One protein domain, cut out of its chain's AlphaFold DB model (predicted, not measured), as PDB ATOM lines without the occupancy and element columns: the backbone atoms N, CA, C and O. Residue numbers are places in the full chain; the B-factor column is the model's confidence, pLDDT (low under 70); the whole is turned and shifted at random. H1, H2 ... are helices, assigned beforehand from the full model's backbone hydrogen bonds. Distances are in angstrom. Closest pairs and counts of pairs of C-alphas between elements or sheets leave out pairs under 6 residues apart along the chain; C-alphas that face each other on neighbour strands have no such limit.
ATOM      1  N   GLY A 331     -15.712 -18.727  -6.072       76.56
ATOM      2  CA  GLY A 331     -14.367 -19.220  -5.757       76.56
ATOM      3  C   GLY A 331     -14.024 -20.484  -6.548       76.56
ATOM      4  O   GLY A 331     -12.870 -20.675  -6.919       76.56
ATOM      5  N   ILE A 332     -15.041 -21.271  -6.925       76.81
ATOM      6  CA  ILE A 332     -14.935 -22.371  -7.894       76.81
ATOM      7  C   ILE A 332     -14.338 -21.918  -9.235       76.81
ATOM      8  O   ILE A 332     -13.398 -22.551  -9.695       76.81
ATOM      9  N   GLN A 333     -14.812 -20.831  -9.848       79.50
ATOM     10  CA  GLN A 333     -14.260 -20.317 -11.109       79.50
ATOM     11  C   GLN A 333     -12.803 -19.867 -10.947       79.50
ATOM     12  O   GLN A 333     -11.950 -20.179 -11.784       79.50
ATOM     13  N   LYS A 334     -12.494 -19.194  -9.830       82.06
ATOM     14  CA  LYS A 334     -11.118 -18.797  -9.505       82.06
ATOM     15  C   LYS A 334     -10.208 -20.019  -9.364       82.06
ATOM     16  O   LYS A 334      -9.097 -19.984  -9.882       82.06
ATOM     17  N   ILE A 335     -10.674 -21.104  -8.739       79.88
ATOM     18  CA  ILE A 335      -9.917 -22.358  -8.570       79.88
ATOM     19  C   ILE A 335      -9.852 -23.221  -9.826       79.88
ATOM     20  O   ILE A 335      -8.852 -23.902 -10.020       79.88
ATOM     21  N   THR A 336     -10.866 -23.197 -10.690       70.56
ATOM     22  CA  THR A 336     -10.831 -23.952 -11.953       70.56
ATOM     23  C   THR A 336      -9.784 -23.408 -12.918       70.56
ATOM     24  O   THR A 336      -9.352 -24.122 -13.819       70.56
ATOM     25  N   SER A 337      -9.332 -22.165 -12.714       74.31
ATOM     26  CA  SER A 337      -8.114 -21.698 -13.362       74.31
ATOM     27  C   SER A 337      -6.915 -22.483 -12.828       74.31
ATOM     28  O   SER A 337      -6.765 -22.705 -11.627       74.31
ATOM     29  N   LEU A 338      -6.026 -22.889 -13.725       64.06
ATOM     30  CA  LEU A 338      -4.871 -23.704 -13.365       64.06
ATOM     31  C   LEU A 338      -3.950 -22.988 -12.356       64.06
ATOM     32  O   LEU A 338      -3.443 -23.610 -11.425       64.06
ATOM     33  N   GLY A 339      -3.824 -21.660 -12.472       70.81
ATOM     34  CA  GLY A 339      -3.154 -20.819 -11.476       70.81
ATOM     35  C   GLY A 339      -3.876 -20.786 -10.124       70.81
ATOM     36  O   GLY A 339      -3.225 -20.792  -9.081       70.81
ATOM     37  N   GLY A 340      -5.209 -20.821 -10.106       79.75
ATOM     38  CA  GLY A 340      -5.996 -20.860  -8.877       79.75
ATOM     39  C   GLY A 340      -5.901 -22.185  -8.128       79.75
ATOM     40  O   GLY A 340      -5.703 -22.170  -6.915       79.75
ATOM     41  N   LEU A 341      -5.963 -23.320  -8.829       78.44
ATOM     42  CA  LEU A 341      -5.754 -24.641  -8.226       78.44
ATOM     43  C   LEU A 341      -4.361 -24.739  -7.589       78.44
ATOM     44  O   LEU A 341      -4.222 -25.115  -6.424       78.44
ATOM     45  N   MET A 342      -3.330 -24.340  -8.336       75.12
ATOM     46  CA  MET A 342      -1.949 -24.324  -7.848       75.12
ATOM     47  C   MET A 342      -1.764 -23.333  -6.699       75.12
ATOM     48  O   MET A 342      -1.085 -23.641  -5.720       75.12
ATOM     49  N   GLY A 343      -2.414 -22.170  -6.775       81.62
ATOM     50  CA  GLY A 343      -2.463 -21.183  -5.702       81.62
ATOM     51  C   GLY A 343      -3.063 -21.756  -4.422       81.62
ATOM     52  O   GLY A 343      -2.466 -21.596  -3.360       81.62
ATOM     53  N   PHE A 344      -4.179 -22.482  -4.519       88.88
ATOM     54  CA  PHE A 344      -4.814 -23.149  -3.384       88.88
ATOM     55  C   PHE A 344      -3.906 -24.209  -2.756       88.88
ATOM     56  O   PHE A 344      -3.655 -24.154  -1.555       88.88
ATOM     57  N   PHE A 345      -3.339 -25.128  -3.544       82.44
ATOM     58  CA  PHE A 345      -2.421 -26.145  -3.010       82.44
ATOM     59  C   PHE A 345      -1.166 -25.534  -2.379       82.44
ATOM     60  O   PHE A 345      -0.713 -25.988  -1.328       82.44
ATOM     61  N   ARG A 346      -0.622 -24.472  -2.980       80.25
ATOM     62  CA  ARG A 346       0.498 -23.713  -2.412       80.25
ATOM     63  C   ARG A 346       0.117 -23.072  -1.081       80.25
ATOM     64  O   ARG A 346       0.890 -23.147  -0.128       80.25
ATOM     65  N   GLY A 347      -1.055 -22.443  -1.021       87.38
ATOM     66  CA  GLY A 347      -1.621 -21.912   0.211       87.38
ATOM     67  C   GLY A 347      -1.676 -23.003   1.269       87.38
ATOM     68  O   GLY A 347      -1.056 -22.867   2.316       87.38
ATOM     69  N   PHE A 348      -2.313 -24.125   0.940       90.25
ATOM     70  CA  PHE A 348      -2.483 -25.281   1.814       90.25
ATOM     71  C   PHE A 348      -1.166 -25.769   2.412       90.25
ATOM     72  O   PHE A 348      -1.029 -25.818   3.629       90.25
ATOM     73  N   LEU A 349      -0.156 -26.039   1.587       83.31
ATOM     74  CA  LEU A 349       1.137 -26.520   2.080       83.31
ATOM     75  C   LEU A 349       1.911 -25.462   2.886       83.31
ATOM     76  O   LEU A 349       2.662 -25.802   3.796       83.31
ATOM     77  N   ASN A 350       1.733 -24.172   2.588       84.38
ATOM     78  CA  ASN A 350       2.315 -23.104   3.406       84.38
ATOM     79  C   ASN A 350       1.599 -22.960   4.755       84.38
ATOM     80  O   ASN A 350       2.252 -22.714   5.771       84.38
ATOM     81  N   GLY A 351       0.277 -23.116   4.761       88.44
ATOM     82  CA  GLY A 351      -0.563 -23.036   5.948       88.44
ATOM     83  C   GLY A 351      -0.308 -24.183   6.914       88.44
ATOM     84  O   GLY A 351      -0.259 -23.960   8.123       88.44
ATOM     85  N   THR A 352      -0.042 -25.390   6.400       83.44
ATOM     86  CA  THR A 352       0.266 -26.546   7.251       83.44
ATOM     87  C   THR A 352       1.560 -26.372   8.046       83.44
ATOM     88  O   THR A 352       1.809 -27.162   8.946       83.44
ATOM     89  N   ARG A 353       2.403 -25.367   7.741       80.12
ATOM     90  CA  ARG A 353       3.735 -25.105   8.344       80.12
ATOM     91  C   ARG A 353       4.701 -26.302   8.314       80.12
ATOM     92  O   ARG A 353       5.847 -26.186   8.745       80.12
ATOM     93  N   THR A 354       4.270 -27.433   7.769       61.97
ATOM     94  CA  THR A 354       5.019 -28.666   7.596       61.97
ATOM     95  C   THR A 354       5.768 -28.574   6.276       61.97
ATOM     96  O   THR A 354       5.191 -28.781   5.214       61.97
ATOM     97  N   TYR A 355       7.061 -28.267   6.363       64.00
ATOM     98  CA  TYR A 355       8.049 -28.398   5.288       64.00
ATOM     99  C   TYR A 355       7.768 -27.628   3.983       64.00
ATOM    100  O   TYR A 355       7.172 -28.131   3.033       64.00
ATOM    101  N   LYS A 356       8.382 -26.443   3.857       74.44
ATOM    102  CA  LYS A 356       8.717 -25.898   2.535       74.44
ATOM    103  C   LYS A 356       9.867 -26.710   1.951       74.44
ATOM    104  O   LYS A 356      11.012 -26.543   2.368       74.44
ATOM    105  N   THR A 357       9.579 -27.593   1.002       81.75
ATOM    106  CA  THR A 357      10.637 -28.308   0.281       81.75
ATOM    107  C   THR A 357      11.222 -27.431  -0.825       81.75
ATOM    108  O   THR A 357      10.568 -26.519  -1.352       81.75
ATOM    109  N   ASN A 358      12.475 -27.701  -1.199       89.19
ATOM    110  CA  ASN A 358      13.122 -27.000  -2.309       89.19
ATOM    111  C   ASN A 358      12.330 -27.184  -3.616       89.19
ATOM    112  O   ASN A 358      12.195 -26.234  -4.386       89.19
ATOM    113  N   ASN A 359      11.739 -28.365  -3.836       87.75
ATOM    114  CA  ASN A 359      10.952 -28.670  -5.032       87.75
ATOM    115  C   ASN A 359       9.626 -27.903  -5.084       87.75
ATOM    116  O   ASN A 359       9.260 -27.396  -6.145       87.75
ATOM    117  N   MET A 360       8.952 -27.719  -3.945       83.19
ATOM    118  CA  MET A 360       7.755 -26.873  -3.868       83.19
ATOM    119  C   MET A 360       8.076 -25.402  -4.182       83.19
ATOM    120  O   MET A 360       7.364 -24.750  -4.944       83.19
ATOM    121  N   THR A 361       9.206 -24.897  -3.681       85.25
ATOM    122  CA  THR A 361       9.668 -23.531  -3.990       85.25
ATOM    123  C   THR A 361      10.021 -23.378  -5.477       85.25
ATOM    124  O   THR A 361       9.726 -22.352  -6.093       85.25
ATOM    125  N   GLN A 362      10.611 -24.407  -6.093       88.69
ATOM    126  CA  GLN A 362      10.867 -24.425  -7.537       88.69
ATOM    127  C   GLN A 362       9.578 -24.481  -8.363       88.69
ATOM    128  O   GLN A 362       9.486 -23.776  -9.364       88.69
ATOM    129  N   CYS A 363       8.597 -25.292  -7.958       86.44
ATOM    130  CA  CYS A 363       7.270 -25.330  -8.575       86.44
ATOM    131  C   CYS A 363       6.651 -23.930  -8.600       86.44
ATOM    132  O   CYS A 363       6.301 -23.432  -9.666       86.44
ATOM    133  N   GLU A 364       6.608 -23.266  -7.445       81.31
ATOM    134  CA  GLU A 364       6.087 -21.906  -7.305       81.31
ATOM    135  C   GLU A 364       6.808 -20.923  -8.231       81.31
ATOM    136  O   GLU A 364       6.172 -20.226  -9.021       81.31
ATOM    137  N   SER A 365       8.141 -20.901  -8.167       88.19
ATOM    138  CA  SER A 365       8.953 -20.017  -8.999       88.19
ATOM    139  C   SER A 365       8.682 -20.242 -10.488       88.19
ATOM    140  O   SER A 365       8.524 -19.278 -11.237       88.19
ATOM    141  N   LYS A 366       8.552 -21.499 -10.930       88.88
ATOM    142  CA  LYS A 366       8.246 -21.832 -12.327       88.88
ATOM    143  C   LYS A 366       6.826 -21.429 -12.725       88.88
ATOM    144  O   LYS A 366       6.677 -20.827 -13.779       88.88
ATOM    145  N   VAL A 367       5.808 -21.693 -11.903       83.69
ATOM    146  CA  VAL A 367       4.418 -21.288 -12.195       83.69
ATOM    147  C   VAL A 367       4.327 -19.769 -12.342       83.69
ATOM    148  O   VAL A 367       3.863 -19.279 -13.369       83.69
ATOM    149  N   VAL A 368       4.864 -19.014 -11.383       82.75
ATOM    150  CA  VAL A 368       4.809 -17.544 -11.420       82.75
ATOM    151  C   VAL A 368       5.635 -16.988 -12.582       82.75
ATOM    152  O   VAL A 368       5.188 -16.112 -13.323       82.75
ATOM    153  N   SER A 369       6.862 -17.481 -12.769       87.94
ATOM    154  CA  SER A 369       7.762 -16.929 -13.789       87.94
ATOM    155  C   SER A 369       7.393 -17.315 -15.218       87.94
ATOM    156  O   SER A 369       7.701 -16.537 -16.120       87.94
ATOM    157  N   LYS A 370       6.761 -18.475 -15.435       89.44
ATOM    158  CA  LYS A 370       6.432 -18.982 -16.774       89.44
ATOM    159  C   LYS A 370       4.963 -18.846 -17.132       89.44
ATOM    160  O   LYS A 370       4.666 -18.393 -18.231       89.44
ATOM    161  N   TRP A 371       4.042 -19.184 -16.235       84.94
ATOM    162  CA  TRP A 371       2.615 -19.077 -16.537       84.94
ATOM    163  C   TRP A 371       2.039 -17.711 -16.232       84.94
ATOM    164  O   TRP A 371       1.494 -17.113 -17.147       84.94
ATOM    165  N   ASP A 372       2.178 -17.172 -15.021       80.88
ATOM    166  CA  ASP A 372       1.517 -15.893 -14.699       80.88
ATOM    167  C   ASP A 372       2.056 -14.757 -15.582       80.88
ATOM    168  O   ASP A 372       1.300 -13.979 -16.177       80.88
ATOM    169  N   LYS A 373       3.385 -14.714 -15.749       87.56
ATOM    170  CA  LYS A 373       4.030 -13.802 -16.703       87.56
ATOM    171  C   LYS A 373       3.665 -14.120 -18.152       87.56
ATOM    172  O   LYS A 373       3.475 -13.182 -18.923       87.56
ATOM    173  N   GLY A 374       3.558 -15.398 -18.517       90.00
ATOM    174  CA  GLY A 374       3.169 -15.838 -19.858       90.00
ATOM    175  C   GLY A 374       1.756 -15.386 -20.228       90.00
ATOM    176  O   GLY A 374       1.576 -14.774 -21.275       90.00
ATOM    177  N   VAL A 375       0.782 -15.571 -19.333       81.88
ATOM    178  CA  VAL A 375      -0.613 -15.126 -19.481       81.88
ATOM    179  C   VAL A 375      -0.689 -13.609 -19.577       81.88
ATOM    180  O   VAL A 375      -1.315 -13.082 -20.493       81.88
ATOM    181  N   THR A 376      -0.019 -12.890 -18.675       82.69
ATOM    182  CA  THR A 376      -0.001 -11.419 -18.713       82.69
ATOM    183  C   THR A 376       0.601 -10.914 -20.028       82.69
ATOM    184  O   THR A 376       0.048 -10.032 -20.678       82.69
ATOM    185  N   SER A 377       1.709 -11.519 -20.463       91.81
ATOM    186  CA  SER A 377       2.362 -11.173 -21.730       91.81
ATOM    187  C   SER A 377       1.497 -11.539 -22.934       91.81
ATOM    188  O   SER A 377       1.488 -10.808 -23.918       91.81
ATOM    189  N   LEU A 378       0.768 -12.656 -22.881       88.31
ATOM    190  CA  LEU A 378      -0.175 -13.084 -23.911       88.31
ATOM    191  C   LEU A 378      -1.300 -12.061 -24.071       88.31
ATOM    192  O   LEU A 378      -1.565 -11.639 -25.194       88.31
ATOM    193  N   ILE A 379      -1.910 -11.626 -22.967       79.69
ATOM    194  CA  ILE A 379      -2.961 -10.601 -22.975       79.69
ATOM    195  C   ILE A 379      -2.420  -9.304 -23.583       79.69
ATOM    196  O   ILE A 379      -2.998  -8.806 -24.546       79.69
ATOM    197  N   ASN A 380      -1.278  -8.809 -23.097       89.50
ATOM    198  CA  ASN A 380      -0.680  -7.571 -23.601       89.50
ATOM    199  C   ASN A 380      -0.345  -7.664 -25.101       89.50
ATOM    200  O   ASN A 380      -0.770  -6.818 -25.878       89.50
ATOM    201  N   ASN A 381       0.326  -8.737 -25.538       91.81
ATOM    202  CA  ASN A 381       0.686  -8.919 -26.949       91.81
ATOM    203  C   ASN A 381      -0.539  -9.098 -27.862       91.81
ATOM    204  O   ASN A 381      -0.490  -8.705 -29.028       91.81
ATOM    205  N   THR A 382      -1.624  -9.686 -27.351       83.81
ATOM    206  CA  THR A 382      -2.888  -9.825 -28.091       83.81
ATOM    207  C   THR A 382      -3.571  -8.470 -28.259       83.81
ATOM    208  O   THR A 382      -4.007  -8.149 -29.361       83.81
ATOM    209  N   LEU A 383      -3.611  -7.653 -27.199       83.50
ATOM    210  CA  LEU A 383      -4.154  -6.289 -27.245       83.50
ATOM    211  C   LEU A 383      -3.343  -5.374 -28.175       83.50
ATOM    212  O   LEU A 383      -3.922  -4.547 -28.873       83.50
ATOM    213  N   ASP A 384      -2.029  -5.579 -28.253       92.50
ATOM    214  CA  ASP A 384      -1.137  -4.853 -29.165       92.50
ATOM    215  C   ASP A 384      -1.240  -5.327 -30.634       92.50
ATOM    216  O   ASP A 384      -0.539  -4.813 -31.511       92.50
ATOM    217  N   GLY A 385      -2.072  -6.336 -30.931       91.44
ATOM    218  CA  GLY A 385      -2.222  -6.916 -32.269       91.44
ATOM    219  C   GLY A 385      -0.991  -7.694 -32.756       91.44
ATOM    220  O   GLY A 385      -0.869  -7.984 -33.950       91.44
ATOM    221  N   ASN A 386      -0.062  -8.040 -31.858       93.19
ATOM    222  CA  ASN A 386       1.146  -8.784 -32.193       93.19
ATOM    223  C   ASN A 386       0.920 -10.295 -32.041       93.19
ATOM    224  O   ASN A 386       1.355 -10.927 -31.074       93.19
ATOM    225  N   LEU A 387       0.235 -10.869 -33.035       88.19
ATOM    226  CA  LEU A 387      -0.142 -12.286 -33.057       88.19
ATOM    227  C   LEU A 387       1.065 -13.231 -32.935       88.19
ATOM    228  O   LEU A 387       0.951 -14.263 -32.273       88.19
ATOM    229  N   PHE A 388       2.227 -12.870 -33.498       92.38
ATOM    230  CA  PHE A 388       3.429 -13.704 -33.413       92.38
ATOM    231  C   PHE A 388       3.983 -13.791 -31.991       92.38
ATOM    232  O   PHE A 388       4.215 -14.878 -31.460       92.38
ATOM    233  N   LYS A 389       4.112 -12.649 -31.310       94.06
ATOM    234  CA  LYS A 389       4.539 -12.634 -29.903       94.06
ATOM    235  C   LYS A 389       3.525 -13.306 -28.977       94.06
ATOM    236  O   LYS A 389       3.917 -13.929 -27.992       94.06
ATOM    237  N   ALA A 390       2.230 -13.182 -29.269       91.38
ATOM    238  CA  ALA A 390       1.187 -13.900 -28.545       91.38
ATOM    239  C   ALA A 390       1.353 -15.424 -28.699       91.38
ATOM    240  O   ALA A 390       1.382 -16.136 -27.695       91.38
ATOM    241  N   GLY A 391       1.562 -15.920 -29.923       90.81
ATOM    242  CA  GLY A 391       1.811 -17.343 -30.169       90.81
ATOM    243  C   GLY A 391       3.079 -17.863 -29.485       90.81
ATOM    244  O   GLY A 391       3.033 -18.922 -28.861       90.81
ATOM    245  N   TRP A 392       4.172 -17.092 -29.486       95.94
ATOM    246  CA  TRP A 392       5.388 -17.434 -28.735       95.94
ATOM    247  C   TRP A 392       5.139 -17.607 -27.233       95.94
ATOM    248  O   TRP A 392       5.660 -18.550 -26.638       95.94
ATOM    249  N   ASN A 393       4.315 -16.753 -26.618       94.38
ATOM    250  CA  ASN A 393       3.968 -16.894 -25.200       94.38
ATOM    251  C   ASN A 393       3.163 -18.169 -24.930       94.38
ATOM    252  O   ASN A 393       3.432 -18.856 -23.947       94.38
ATOM    253  N   VAL A 394       2.205 -18.509 -25.802       90.88
ATOM    254  CA  VAL A 394       1.441 -19.763 -25.686       90.88
ATOM    255  C   VAL A 394       2.383 -20.962 -25.772       90.88
ATOM    256  O   VAL A 394       2.321 -21.857 -24.929       90.88
ATOM    257  N   LEU A 395       3.296 -20.965 -26.742       93.75
ATOM    258  CA  LEU A 395       4.259 -22.049 -26.909       93.75
ATOM    259  C   LEU A 395       5.241 -22.147 -25.728       93.75
ATOM    260  O   LEU A 395       5.462 -23.254 -25.243       93.75
ATOM    261  N   ASP A 396       5.768 -21.036 -25.195       94.50
ATOM    262  CA  ASP A 396       6.620 -21.074 -23.987       94.50
ATOM    263  C   ASP A 396       5.838 -21.620 -22.784       94.50
ATOM    264  O   ASP A 396       6.349 -22.457 -22.036       94.50
ATOM    265  N   MET A 397       4.572 -21.230 -22.613       91.31
ATOM    266  CA  MET A 397       3.734 -21.761 -21.535       91.31
ATOM    267  C   MET A 397       3.538 -23.276 -21.641       91.31
ATOM    268  O   MET A 397       3.685 -23.963 -20.627       91.31
ATOM    269  N   ILE A 398       3.234 -23.801 -22.835       90.75
ATOM    270  CA  ILE A 398       3.028 -25.243 -23.060       90.75
ATOM    271  C   ILE A 398       4.354 -26.006 -22.905       90.75
ATOM    272  O   ILE A 398       4.398 -27.054 -22.257       90.75
ATOM    273  N   TYR A 399       5.461 -25.460 -23.414       93.06
ATOM    274  CA  TYR A 399       6.787 -26.069 -23.304       93.06
ATOM    275  C   TYR A 399       7.193 -26.278 -21.839       93.06
ATOM    276  O   TYR A 399       7.730 -27.331 -21.478       93.06
ATOM    277  N   ASN A 400       6.869 -25.309 -20.977       93.69
ATOM    278  CA  ASN A 400       7.173 -25.353 -19.548       93.69
ATOM    279  C   ASN A 400       6.176 -26.186 -18.713       93.69
ATOM    280  O   ASN A 400       6.408 -26.360 -17.515       93.69
ATOM    281  N   VAL A 401       5.125 -26.773 -19.303       87.81
ATOM    282  CA  VAL A 401       4.169 -27.637 -18.575       87.81
ATOM    283  C   VAL A 401       4.877 -28.813 -17.907       87.81
ATOM    284  O   VAL A 401       4.601 -29.115 -16.748       87.81
ATOM    285  N   HIS A 402       5.819 -29.461 -18.596       92.06
ATOM    286  CA  HIS A 402       6.562 -30.594 -18.043       92.06
ATOM    287  C   HIS A 402       7.433 -30.232 -16.830       92.06
ATOM    288  O   HIS A 402       7.227 -30.818 -15.764       92.06
ATOM    289  N   PRO A 403       8.367 -29.260 -16.910       92.62
ATOM    290  CA  PRO A 403       9.189 -28.901 -15.759       92.62
ATOM    291  C   PRO A 403       8.382 -28.301 -14.603       92.62
ATOM    292  O   PRO A 403       8.850 -28.394 -13.465       92.62
ATOM    293  N   ILE A 404       7.222 -27.687 -14.866       88.50
ATOM    294  CA  ILE A 404       6.266 -27.273 -13.829       88.50
ATOM    295  C   ILE A 404       5.672 -28.517 -13.173       88.50
ATOM    296  O   ILE A 404       5.849 -28.703 -11.973       88.50
ATOM    297  N   THR A 405       5.046 -29.399 -13.954       86.56
ATOM    298  CA  THR A 405       4.371 -30.600 -13.440       86.56
ATOM    299  C   THR A 405       5.317 -31.457 -12.615       86.56
ATOM    300  O   THR A 405       4.956 -31.845 -11.511       86.56
ATOM    301  N   LEU A 406       6.546 -31.683 -13.086       90.12
ATOM    302  CA  LEU A 406       7.552 -32.449 -12.353       90.12
ATOM    303  C   LEU A 406       7.884 -31.810 -10.998       90.12
ATOM    304  O   LEU A 406       7.760 -32.462  -9.967       90.12
ATOM    305  N   SER A 407       8.259 -30.525 -10.975       90.50
ATOM    306  CA  SER A 407       8.595 -29.841  -9.717       90.50
ATOM    307  C   SER A 407       7.411 -29.798  -8.753       90.50
ATOM    308  O   SER A 407       7.590 -29.974  -7.549       90.50
ATOM    309  N   CYS A 408       6.205 -29.578  -9.272       86.31
ATOM    310  CA  CYS A 408       4.995 -29.481  -8.471       86.31
ATOM    311  C   CYS A 408       4.570 -30.830  -7.911       86.31
ATOM    312  O   CYS A 408       4.321 -30.939  -6.715       86.31
ATOM    313  N   TYR A 409       4.567 -31.870  -8.740       88.12
ATOM    314  CA  TYR A 409       4.255 -33.225  -8.319       88.12
ATOM    315  C   TYR A 409       5.253 -33.725  -7.268       88.12
ATOM    316  O   TYR A 409       4.842 -34.176  -6.198       88.12
ATOM    317  N   THR A 410       6.561 -33.580  -7.513       88.75
ATOM    318  CA  THR A 410       7.594 -33.969  -6.542       88.75
ATOM    319  C   THR A 410       7.465 -33.170  -5.248       88.75
ATOM    320  O   THR A 410       7.471 -33.761  -4.171       88.75
ATOM    321  N   GLY A 411       7.280 -31.849  -5.329       86.69
ATOM    322  CA  GLY A 411       7.095 -31.010  -4.145       86.69
ATOM    323  C   GLY A 411       5.851 -31.394  -3.337       86.69
ATOM    324  O   GLY A 411       5.908 -31.435  -2.111       86.69
ATOM    325  N   MET A 412       4.739 -31.718  -4.004       84.62
ATOM    326  CA  MET A 412       3.520 -32.191  -3.343       84.62
ATOM    327  C   MET A 412       3.743 -33.550  -2.680       84.62
ATOM    328  O   MET A 412       3.390 -33.716  -1.518       84.62
ATOM    329  N   LYS A 413       4.365 -34.507  -3.378       86.44
ATOM    330  CA  LYS A 413       4.681 -35.843  -2.851       86.44
ATOM    331  C   LYS A 413       5.575 -35.765  -1.614       86.44
ATOM    332  O   LYS A 413       5.292 -36.418  -0.614       86.44
ATOM    333  N   GLU A 414       6.612 -34.932  -1.645       87.31
ATOM    334  CA  GLU A 414       7.469 -34.685  -0.480       87.31
ATOM    335  C   GLU A 414       6.703 -34.015   0.667       87.31
ATOM    336  O   GLU A 414       6.854 -34.429   1.814       87.31
ATOM    337  N   GLY A 415       5.861 -33.020   0.365       84.38
ATOM    338  CA  GLY A 415       5.021 -32.347   1.358       84.38
ATOM    339  C   GLY A 415       4.050 -33.309   2.046       84.38
ATOM    340  O   GLY A 415       3.973 -33.334   3.273       84.38
ATOM    341  N   PHE A 416       3.368 -34.161   1.276       83.94
ATOM    342  CA  PHE A 416       2.472 -35.187   1.809       83.94
ATOM    343  C   PHE A 416       3.214 -36.252   2.606       83.94
ATOM    344  O   PHE A 416       2.771 -36.593   3.697       83.94
ATOM    345  N   ASN A 417       4.352 -36.748   2.118       86.19
ATOM    346  CA  ASN A 417       5.163 -37.700   2.875       86.19
ATOM    347  C   ASN A 417       5.637 -37.086   4.196       86.19
ATOM    348  O   ASN A 417       5.524 -37.731   5.232       86.19
ATOM    349  N   GLY A 418       6.084 -35.828   4.180       84.56
ATOM    350  CA  GLY A 418       6.440 -35.092   5.392       84.56
ATOM    351  C   GLY A 418       5.266 -34.972   6.363       84.56
ATOM    352  O   GLY A 418       5.437 -35.213   7.556       84.56
ATOM    353  N   LEU A 419       4.066 -34.677   5.857       82.94
ATOM    354  CA  LEU A 419       2.844 -34.593   6.658       82.94
ATOM    355  C   LEU A 419       2.426 -35.957   7.227       82.94
ATOM    356  O   LEU A 419       2.052 -36.027   8.393       82.94
ATOM    357  N   ILE A 420       2.527 -37.041   6.453       85.06
ATOM    358  CA  ILE A 420       2.230 -38.407   6.909       85.06
ATOM    359  C   ILE A 420       3.236 -38.837   7.973       85.06
ATOM    360  O   ILE A 420       2.832 -39.269   9.048       85.06
ATOM    361  N   THR A 421       4.538 -38.690   7.713       86.00
ATOM    362  CA  THR A 421       5.584 -39.007   8.691       86.00
ATOM    363  C   THR A 421       5.382 -38.202   9.966       86.00
ATOM    364  O   THR A 421       5.452 -38.769  11.052       86.00
ATOM    365  N   TYR A 422       5.054 -36.914   9.853       84.19
ATOM    366  CA  TYR A 422       4.735 -36.090  11.011       84.19
ATOM    367  C   TYR A 422       3.479 -36.585  11.742       84.19
ATOM    368  O   TYR A 422       3.513 -36.778  12.954       84.19
ATOM    369  N   GLY A 423       2.401 -36.887  11.019       84.62
ATOM    370  CA  GLY A 423       1.164 -37.429  11.580       84.62
ATOM    371  C   GLY A 423       1.364 -38.748  12.327       84.62
ATOM    372  O   GLY A 423       0.799 -38.925  13.402       84.62
ATOM    373  N   LEU A 424       2.226 -39.634  11.820       83.94
ATOM    374  CA  LEU A 424       2.583 -40.892  12.484       83.94
ATOM    375  C   LEU A 424       3.341 -40.685  13.805       83.94
ATOM    376  O   LEU A 424       3.330 -41.576  14.648       83.94
ATOM    377  N   THR A 425       3.971 -39.523  14.014       84.81
ATOM    378  CA  THR A 425       4.628 -39.183  15.292       84.81
ATOM    379  C   THR A 425       3.682 -38.573  16.330       84.81
ATOM    380  O   THR A 425       4.075 -38.379  17.481       84.81
ATOM    381  N   LEU A 426       2.434 -38.259  15.959       84.62
ATOM    382  CA  LEU A 426       1.469 -37.627  16.856       84.62
ATOM    383  C   LEU A 426       0.682 -38.664  17.662       84.62
ATOM    384  O   LEU A 426       0.129 -39.621  17.129       84.62
ATOM    385  N   TYR A 427       0.547 -38.416  18.965       85.56
ATOM    386  CA  TYR A 427      -0.354 -39.202  19.803       85.56
ATOM    387  C   TYR A 427      -1.814 -38.813  19.542       85.56
ATOM    388  O   TYR A 427      -2.120 -37.615  19.560       85.56
ATOM    389  N   PRO A 428      -2.748 -39.778  19.453       87.12
ATOM    390  CA  PRO A 428      -4.173 -39.487  19.289       87.12
ATOM    391  C   PRO A 428      -4.741 -38.539  20.356       87.12
ATOM    392  O   PRO A 428      -5.572 -37.691  20.048       87.12
ATOM    393  N   SER A 429      -4.253 -38.627  21.601       86.56
ATOM    394  CA  SER A 429      -4.665 -37.716  22.680       86.56
ATOM    395  C   SER A 429      -4.258 -36.268  22.415       86.56
ATOM    396  O   SER A 429      -5.056 -35.368  22.634       86.56
ATOM    397  N   ALA A 430      -3.054 -36.038  21.881       86.44
ATOM    398  CA  ALA A 430      -2.596 -34.693  21.542       86.44
ATOM    399  C   ALA A 430      -3.429 -34.089  20.401       86.44
ATOM    400  O   ALA A 430      -3.769 -32.913  20.452       86.44
ATOM    401  N   VAL A 431      -3.809 -34.904  19.413       88.75
ATOM    402  CA  VAL A 431      -4.695 -34.474  18.321       88.75
ATOM    403  C   VAL A 431      -6.067 -34.062  18.862       88.75
ATOM    404  O   VAL A 431      -6.577 -33.012  18.484       88.75
ATOM    405  N   MET A 432      -6.650 -34.837  19.782       89.12
ATOM    406  CA  MET A 432      -7.931 -34.482  20.405       89.12
ATOM    407  C   MET A 432      -7.840 -33.188  21.220       89.12
ATOM    408  O   MET A 432      -8.682 -32.306  21.052       89.12
ATOM    409  N   ASP A 433      -6.797 -33.039  22.044       90.44
ATOM    410  CA  ASP A 433      -6.561 -31.819  22.826       90.44
ATOM    411  C   ASP A 433      -6.433 -30.593  21.905       90.44
ATOM    412  O   ASP A 433      -7.044 -29.551  22.148       90.44
ATOM    413  N   ASN A 434      -5.695 -30.732  20.801       91.00
ATOM    414  CA  ASN A 434      -5.523 -29.690  19.794       91.00
ATOM    415  C   ASN A 434      -6.827 -29.307  19.094       91.00
ATOM    416  O   ASN A 434      -7.072 -28.118  18.885       91.00
ATOM    417  N   VAL A 435      -7.650 -30.291  18.718       92.81
ATOM    418  CA  VAL A 435      -8.946 -30.051  18.071       92.81
ATOM    419  C   VAL A 435      -9.864 -29.285  19.012       92.81
ATOM    420  O   VAL A 435     -10.459 -28.301  18.589       92.81
ATOM    421  N   VAL A 436      -9.953 -29.688  20.282       93.81
ATOM    422  CA  VAL A 436     -10.803 -29.010  21.274       93.81
ATOM    423  C   VAL A 436     -10.301 -27.593  21.540       93.81
ATOM    424  O   VAL A 436     -11.089 -26.648  21.526       93.81
ATOM    425  N   PHE A 437      -8.993 -27.423  21.741       93.88
ATOM    426  CA  PHE A 437      -8.413 -26.127  22.085       93.88
ATOM    427  C   PHE A 437      -8.451 -25.127  20.921       93.88
ATOM    428  O   PHE A 437      -8.661 -23.936  21.139       93.88
ATOM    429  N   ASN A 438      -8.275 -25.597  19.684       94.44
ATOM    430  CA  ASN A 438      -8.245 -24.747  18.489       94.44
ATOM    431  C   ASN A 438      -9.534 -24.823  17.659       94.44
ATOM    432  O   ASN A 438      -9.536 -24.366  16.515       94.44
ATOM    433  N   PHE A 439     -10.623 -25.376  18.208       95.50
ATOM    434  CA  PHE A 439     -11.857 -25.636  17.460       95.50
ATOM    435  C   PHE A 439     -12.382 -24.394  16.733       95.50
ATOM    436  O   PHE A 439     -12.720 -24.487  15.559       95.50
ATOM    437  N   GLY A 440     -12.400 -23.235  17.403       96.19
ATOM    438  CA  GLY A 440     -12.847 -21.971  16.803       96.19
ATOM    439  C   GLY A 440     -12.053 -21.609  15.546       96.19
ATOM    440  O   GLY A 440     -12.637 -21.450  14.482       96.19
ATOM    441  N   ASN A 441     -10.718 -21.608  15.638       95.75
ATOM    442  CA  ASN A 441      -9.838 -21.290  14.508       95.75
ATOM    443  C   ASN A 441      -9.970 -22.305  13.362       95.75
ATOM    444  O   ASN A 441      -9.960 -21.928  12.193       95.75
ATOM    445  N   ILE A 442     -10.091 -23.597  13.692       95.44
ATOM    446  CA  ILE A 442     -10.290 -24.668  12.706       95.44
ATOM    447  C   ILE A 442     -11.625 -24.463  11.979       95.44
ATOM    448  O   ILE A 442     -11.684 -24.534  10.750       95.44
ATOM    449  N   PHE A 443     -12.695 -24.201  12.732       96.06
ATOM    450  CA  PHE A 443     -14.031 -23.984  12.192       96.06
ATOM    451  C   PHE A 443     -14.088 -22.747  11.299       96.06
ATOM    452  O   PHE A 443     -14.595 -22.849  10.184       96.06
ATOM    453  N   ASP A 444     -13.546 -21.615  11.751       95.88
ATOM    454  CA  ASP A 444     -13.531 -20.371  10.979       95.88
ATOM    455  C   ASP A 444     -12.762 -20.554   9.663       95.88
ATOM    456  O   ASP A 444     -13.300 -20.271   8.594       95.88
ATOM    457  N   ALA A 445     -11.578 -21.173   9.701       95.88
ATOM    458  CA  ALA A 445     -10.789 -21.449   8.501       95.88
ATOM    459  C   ALA A 445     -11.526 -22.333   7.472       95.88
ATOM    460  O   ALA A 445     -11.520 -22.035   6.271       95.88
ATOM    461  N   PHE A 446     -12.188 -23.411   7.916       94.25
ATOM    462  CA  PHE A 446     -12.978 -24.262   7.019       94.25
ATOM    463  C   PHE A 446     -14.240 -23.560   6.519       94.25
ATOM    464  O   PHE A 446     -14.547 -23.642   5.327       94.25
ATOM    465  N   ARG A 447     -14.960 -22.853   7.396       95.44
ATOM    466  CA  ARG A 447     -16.143 -22.068   7.031       95.44
ATOM    467  C   ARG A 447     -15.786 -21.062   5.945       95.44
ATOM    468  O   ARG A 447     -16.461 -21.032   4.922       95.44
ATOM    469  N   ASP A 448     -14.725 -20.291   6.130       95.00
ATOM    470  CA  ASP A 448     -14.360 -19.209   5.215       95.00
ATOM    471  C   ASP A 448     -13.815 -19.751   3.889       95.00
ATOM    472  O   ASP A 448     -14.083 -19.187   2.828       95.00
ATOM    473  N   THR A 449     -13.183 -20.927   3.910       93.88
ATOM    474  CA  THR A 449     -12.847 -21.680   2.694       93.88
ATOM    475  C   THR A 449     -14.106 -22.126   1.939       93.88
ATOM    476  O   THR A 449     -14.203 -21.942   0.725       93.88
ATOM    477  N   VAL A 450     -15.117 -22.669   2.625       93.12
ATOM    478  CA  VAL A 450     -16.404 -23.045   2.004       93.12
ATOM    479  C   VAL A 450     -17.151 -21.810   1.480       93.12
ATOM    480  O   VAL A 450     -17.733 -21.845   0.391       93.12
ATOM    481  N   LEU A 451     -17.113 -20.696   2.214       92.38
ATOM    482  CA  LEU A 451     -17.693 -19.420   1.787       92.38
ATOM    483  C   LEU A 451     -16.989 -18.864   0.544       92.38
ATOM    484  O   LEU A 451     -17.670 -18.390  -0.367       92.38
ATOM    485  N   PHE A 452     -15.664 -19.013   0.451       92.38
ATOM    486  CA  PHE A 452     -14.900 -18.702  -0.755       92.38
ATOM    487  C   PHE A 452     -15.411 -19.506  -1.959       92.38
ATOM    488  O   PHE A 452     -15.799 -18.919  -2.972       92.38
ATOM    489  N   PHE A 453     -15.502 -20.836  -1.849       89.25
ATOM    490  CA  PHE A 453     -15.995 -21.686  -2.942       89.25
ATOM    491  C   PHE A 453     -17.433 -21.359  -3.361       89.25
ATOM    492  O   PHE A 453     -17.739 -21.355  -4.553       89.25
ATOM    493  N   SER A 454     -18.295 -21.038  -2.395       89.75
ATOM    494  CA  SER A 454     -19.701 -20.686  -2.628       89.75
ATOM    495  C   SER A 454     -19.930 -19.244  -3.094       89.75
ATOM    496  O   SER A 454     -21.083 -18.841  -3.233       89.75
ATOM    497  N   ALA A 455     -18.867 -18.479  -3.378       88.06
ATOM    498  CA  ALA A 455     -18.960 -17.085  -3.830       88.06
ATOM    499  C   ALA A 455     -19.630 -16.139  -2.821       88.06
ATOM    500  O   ALA A 455     -20.144 -15.086  -3.203       88.06
ATOM    501  N   SER A 456     -19.691 -16.518  -1.546       89.75
ATOM    502  CA  SER A 456     -20.440 -15.755  -0.557       89.75
ATOM    503  C   SER A 456     -19.685 -14.486  -0.180       89.75
ATOM    504  O   SER A 456     -18.522 -14.547   0.211       89.75
ATOM    505  N   SER A 457     -20.368 -13.339  -0.196       88.19
ATOM    506  CA  SER A 457     -19.821 -12.058   0.280       88.19
ATOM    507  C   SER A 457     -19.473 -12.049   1.773       88.19
ATOM    508  O   SER A 457     -18.872 -11.096   2.256       88.19
ATOM    509  N   ARG A 458     -19.869 -13.095   2.510       86.88
ATOM    510  CA  ARG A 458     -19.513 -13.305   3.917       86.88
ATOM    511  C   ARG A 458     -18.144 -13.960   4.104       86.88
ATOM    512  O   ARG A 458     -17.685 -14.011   5.236       86.88
ATOM    513  N   GLY A 459     -17.554 -14.527   3.051       86.38
ATOM    514  CA  GLY A 459     -16.224 -15.128   3.129       86.38
ATOM    515  C   GLY A 459     -15.135 -14.059   3.184       86.38
ATOM    516  O   GLY A 459     -15.242 -13.035   2.515       86.38
ATOM    517  N   GLU A 460     -14.083 -14.307   3.963       87.81
ATOM    518  CA  GLU A 460     -12.957 -13.371   4.096       87.81
ATOM    519  C   GLU A 460     -11.941 -13.484   2.948       87.81
ATOM    520  O   GLU A 460     -11.257 -12.514   2.618       87.81
ATOM    521  N   PHE A 461     -11.842 -14.653   2.307       91.00
ATOM    522  CA  PHE A 461     -10.819 -14.912   1.293       91.00
ATOM    523  C   PHE A 461     -11.238 -14.427  -0.088       91.00
ATOM    524  O   PHE A 461     -12.334 -14.716  -0.571       91.00
ATOM    525  N   ASN A 462     -10.317 -13.752  -0.770       89.62
ATOM    526  CA  ASN A 462     -10.521 -13.288  -2.143       89.62
ATOM    527  C   ASN A 462      -9.656 -14.045  -3.149       89.62
ATOM    528  O   ASN A 462      -9.968 -14.054  -4.351       89.62
ATOM    529  N   LEU A 463      -8.600 -14.699  -2.662       90.12
ATOM    530  CA  LEU A 463      -7.621 -15.413  -3.465       90.12
ATOM    531  C   LEU A 463      -7.632 -16.916  -3.138       90.12
ATOM    532  O   LEU A 463      -7.654 -17.283  -1.963       90.12
ATOM    533  N   PRO A 464      -7.510 -17.801  -4.149       90.50
ATOM    534  CA  PRO A 464      -7.341 -19.239  -3.924       90.50
ATOM    535  C   PRO A 464      -6.212 -19.576  -2.943       90.50
ATOM    536  O   PRO A 464      -6.344 -20.494  -2.142       90.50
ATOM    537  N   PHE A 465      -5.120 -18.803  -2.973       89.81
ATOM    538  CA  PHE A 465      -3.994 -18.961  -2.054       89.81
ATOM    539  C   PHE A 465      -4.378 -18.759  -0.587       89.81
ATOM    540  O   PHE A 465      -3.938 -19.534   0.253       89.81
ATOM    541  N   GLU A 466      -5.197 -17.757  -0.268       93.88
ATOM    542  CA  GLU A 466      -5.617 -17.472   1.111       93.88
ATOM    543  C   GLU A 466      -6.520 -18.584   1.646       93.88
ATOM    544  O   GLU A 466      -6.276 -19.102   2.732       93.88
ATOM    545  N   ALA A 467      -7.491 -19.024   0.838       94.94
ATOM    546  CA  ALA A 467      -8.367 -20.146   1.177       94.94
ATOM    547  C   ALA A 467      -7.568 -21.442   1.395       94.94
ATOM    548  O   ALA A 467      -7.783 -22.178   2.362       94.94
ATOM    549  N   GLY A 468      -6.585 -21.690   0.526       92.69
ATOM    550  CA  GLY A 468      -5.627 -22.771   0.703       92.69
ATOM    551  C   GLY A 468      -4.870 -22.632   2.020       92.69
ATOM    552  O   GLY A 468      -4.844 -23.567   2.813       92.69
ATOM    553  N   PHE A 469      -4.286 -21.462   2.276       93.94
ATOM    554  CA  PHE A 469      -3.489 -21.183   3.472       93.94
ATOM    555  C   PHE A 469      -4.272 -21.395   4.758       93.94
ATOM    556  O   PHE A 469      -3.790 -22.102   5.638       93.94
ATOM    557  N   ALA A 470      -5.492 -20.877   4.844       95.94
ATOM    558  CA  ALA A 470      -6.352 -21.083   6.001       95.94
ATOM    559  C   ALA A 470      -6.684 -22.567   6.209       95.94
ATOM    560  O   ALA A 470      -6.581 -23.071   7.325       95.94
ATOM    561  N   THR A 471      -6.999 -23.300   5.134       94.94
ATOM    562  CA  THR A 471      -7.231 -24.754   5.207       94.94
ATOM    563  C   THR A 471      -5.995 -25.491   5.724       94.94
ATOM    564  O   THR A 471      -6.089 -26.366   6.586       94.94
ATOM    565  N   GLY A 472      -4.819 -25.124   5.215       91.69
ATOM    566  CA  GLY A 472      -3.552 -25.672   5.675       91.69
ATOM    567  C   GLY A 472      -3.294 -25.368   7.147       91.69
ATOM    568  O   GLY A 472      -2.921 -26.258   7.908       91.69
ATOM    569  N   GLU A 473      -3.536 -24.129   7.569       94.62
ATOM    570  CA  GLU A 473      -3.379 -23.713   8.961       94.62
ATOM    571  C   GLU A 473      -4.347 -24.458   9.880       94.62
ATOM    572  O   GLU A 473      -3.932 -24.898  10.950       94.62
ATOM    573  N   ALA A 474      -5.588 -24.703   9.457       95.31
ATOM    574  CA  ALA A 474      -6.533 -25.526  10.207       95.31
ATOM    575  C   ALA A 474      -5.976 -26.937  10.455       95.31
ATOM    576  O   ALA A 474      -5.992 -27.424  11.586       95.31
ATOM    577  N   ILE A 475      -5.407 -27.571   9.424       92.00
ATOM    578  CA  ILE A 475      -4.748 -28.879   9.563       92.00
ATOM    579  C   ILE A 475      -3.530 -28.789  10.481       92.00
ATOM    580  O   ILE A 475      -3.345 -29.654  11.338       92.00
ATOM    581  N   TRP A 476      -2.726 -27.731  10.373       91.19
ATOM    582  CA  TRP A 476      -1.619 -27.512  11.301       91.19
ATOM    583  C   TRP A 476      -2.091 -27.398  12.749       91.19
ATOM    584  O   TRP A 476      -1.469 -27.981  13.633       91.19
ATOM    585  N   GLN A 477      -3.194 -26.693  13.016       92.56
ATOM    586  CA  GLN A 477      -3.738 -26.575  14.370       92.56
ATOM    587  C   GLN A 477      -4.166 -27.935  14.926       92.56
ATOM    588  O   GLN A 477      -3.947 -28.181  16.106       92.56
ATOM    589  N   ILE A 478      -4.701 -28.830  14.090       91.81
ATOM    590  CA  ILE A 478      -5.019 -30.220  14.466       91.81
ATOM    591  C   ILE A 478      -3.734 -30.991  14.808       91.81
ATOM    592  O   ILE A 478      -3.673 -31.726  15.796       91.81
ATOM    593  N   MET A 479      -2.690 -30.799  14.003       89.38
ATOM    594  CA  MET A 479      -1.432 -31.544  14.083       89.38
ATOM    595  C   MET A 479      -0.380 -30.924  15.016       89.38
ATOM    596  O   MET A 479       0.710 -31.472  15.150       89.38
ATOM    597  N   LYS A 480      -0.669 -29.785  15.649       87.44
ATOM    598  CA  LYS A 480       0.309 -28.987  16.399       87.44
ATOM    599  C   LYS A 480       1.015 -29.826  17.479       87.44
ATOM    600  O   LYS A 480       0.355 -30.576  18.200       87.44
TER     601      LYS A 480
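Overview. This is residues 331 to 480 of the 491 residues of an uncharacterized protein of Oxytricha trifallax (UniProt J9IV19). The model is a flat, loosely filled slab of helices, longer than it is wide. H2, H8 and H7 lie side by side in a row with short H1 at one end of that row, long H5 runs along one long edge, the H3 and H4 hairpin makes one end of the slab, and H6 turns the corner at the other end. The printed part has 150 residues with eight named helices, H1 to H8 in order along the chain, and no named strand; the class is all helix. The whole is loose, with a radius of gyration of the C-alphas of 18.3 A and spans of 62 by 36 by 15 A.

Arrangement. H1, residues 331 to 336, and H2, residues 338 to 351, touch only at the corner, and only just, with 3 pairs of C-alphas within 8 A, closest at Ile 335 and Leu 341, 4.8 A. H3, residues 358 to 383, forms a helical hairpin with H2 at a shallow tilt of 31 degrees, touching it with residues 364 to 372 alone, closest C-alphas Gly 339 and Asp 372, 7.5 A. H4, residues 387 to 399, forms a second hairpin with H3 at 17 degrees, a shallow tilt, closest C-alphas Leu 378 and Ala 390, 4.9 A. H5, residues 401 to 424, touches H3 at a steep tilt of 37 degrees, only just past shallow, closest C-alphas Met 360 and Gly 411, 4.2 A. H2, H3 and H5 make an up and down bundle, each running against the one before it. H6, residues 428 to 437, is apart from H5. H7, residues 439 to 453, and H8, residues 464 to 479, form a hairpin at a shallow tilt of 24 degrees, closest C-alphas Ile 442 and Ala 474, 4.6 A. H8 is the hub, touching H1, H2, H6 and H7; it touches H2 with 47 pairs of C-alphas within 8 A, the closest C-alphas being those of Gly 347 and Phe 469, 3.8 A apart. Every O i to N i+4 pair is within hydrogen-bond range in H1, H2, H4, H5, H6, H7 and H8; in H3 it is 20 of 22.

Along the chain. H1 begins at C-alpha 331, (-14.367, -19.220, -5.757). H3 is 36.7 A long from first to last C-alpha, H5 33.8 A, H8 22.6 A, H7 21.2 A and H2 19.8 A. H5 ends at C-alpha 424, (2.583, -40.892, 12.484), and H8 at C-alpha 479, (-1.432, -31.544, 14.083).

Size, cuts and confidence. The C-alphas of Gly 385 and Ser 429 are the two farthest apart, 63.0 A. The printed part has no cut, and no link is long. Mean pLDDT of the printed part is 87.6; residues 338, 354 and 355 are under 70.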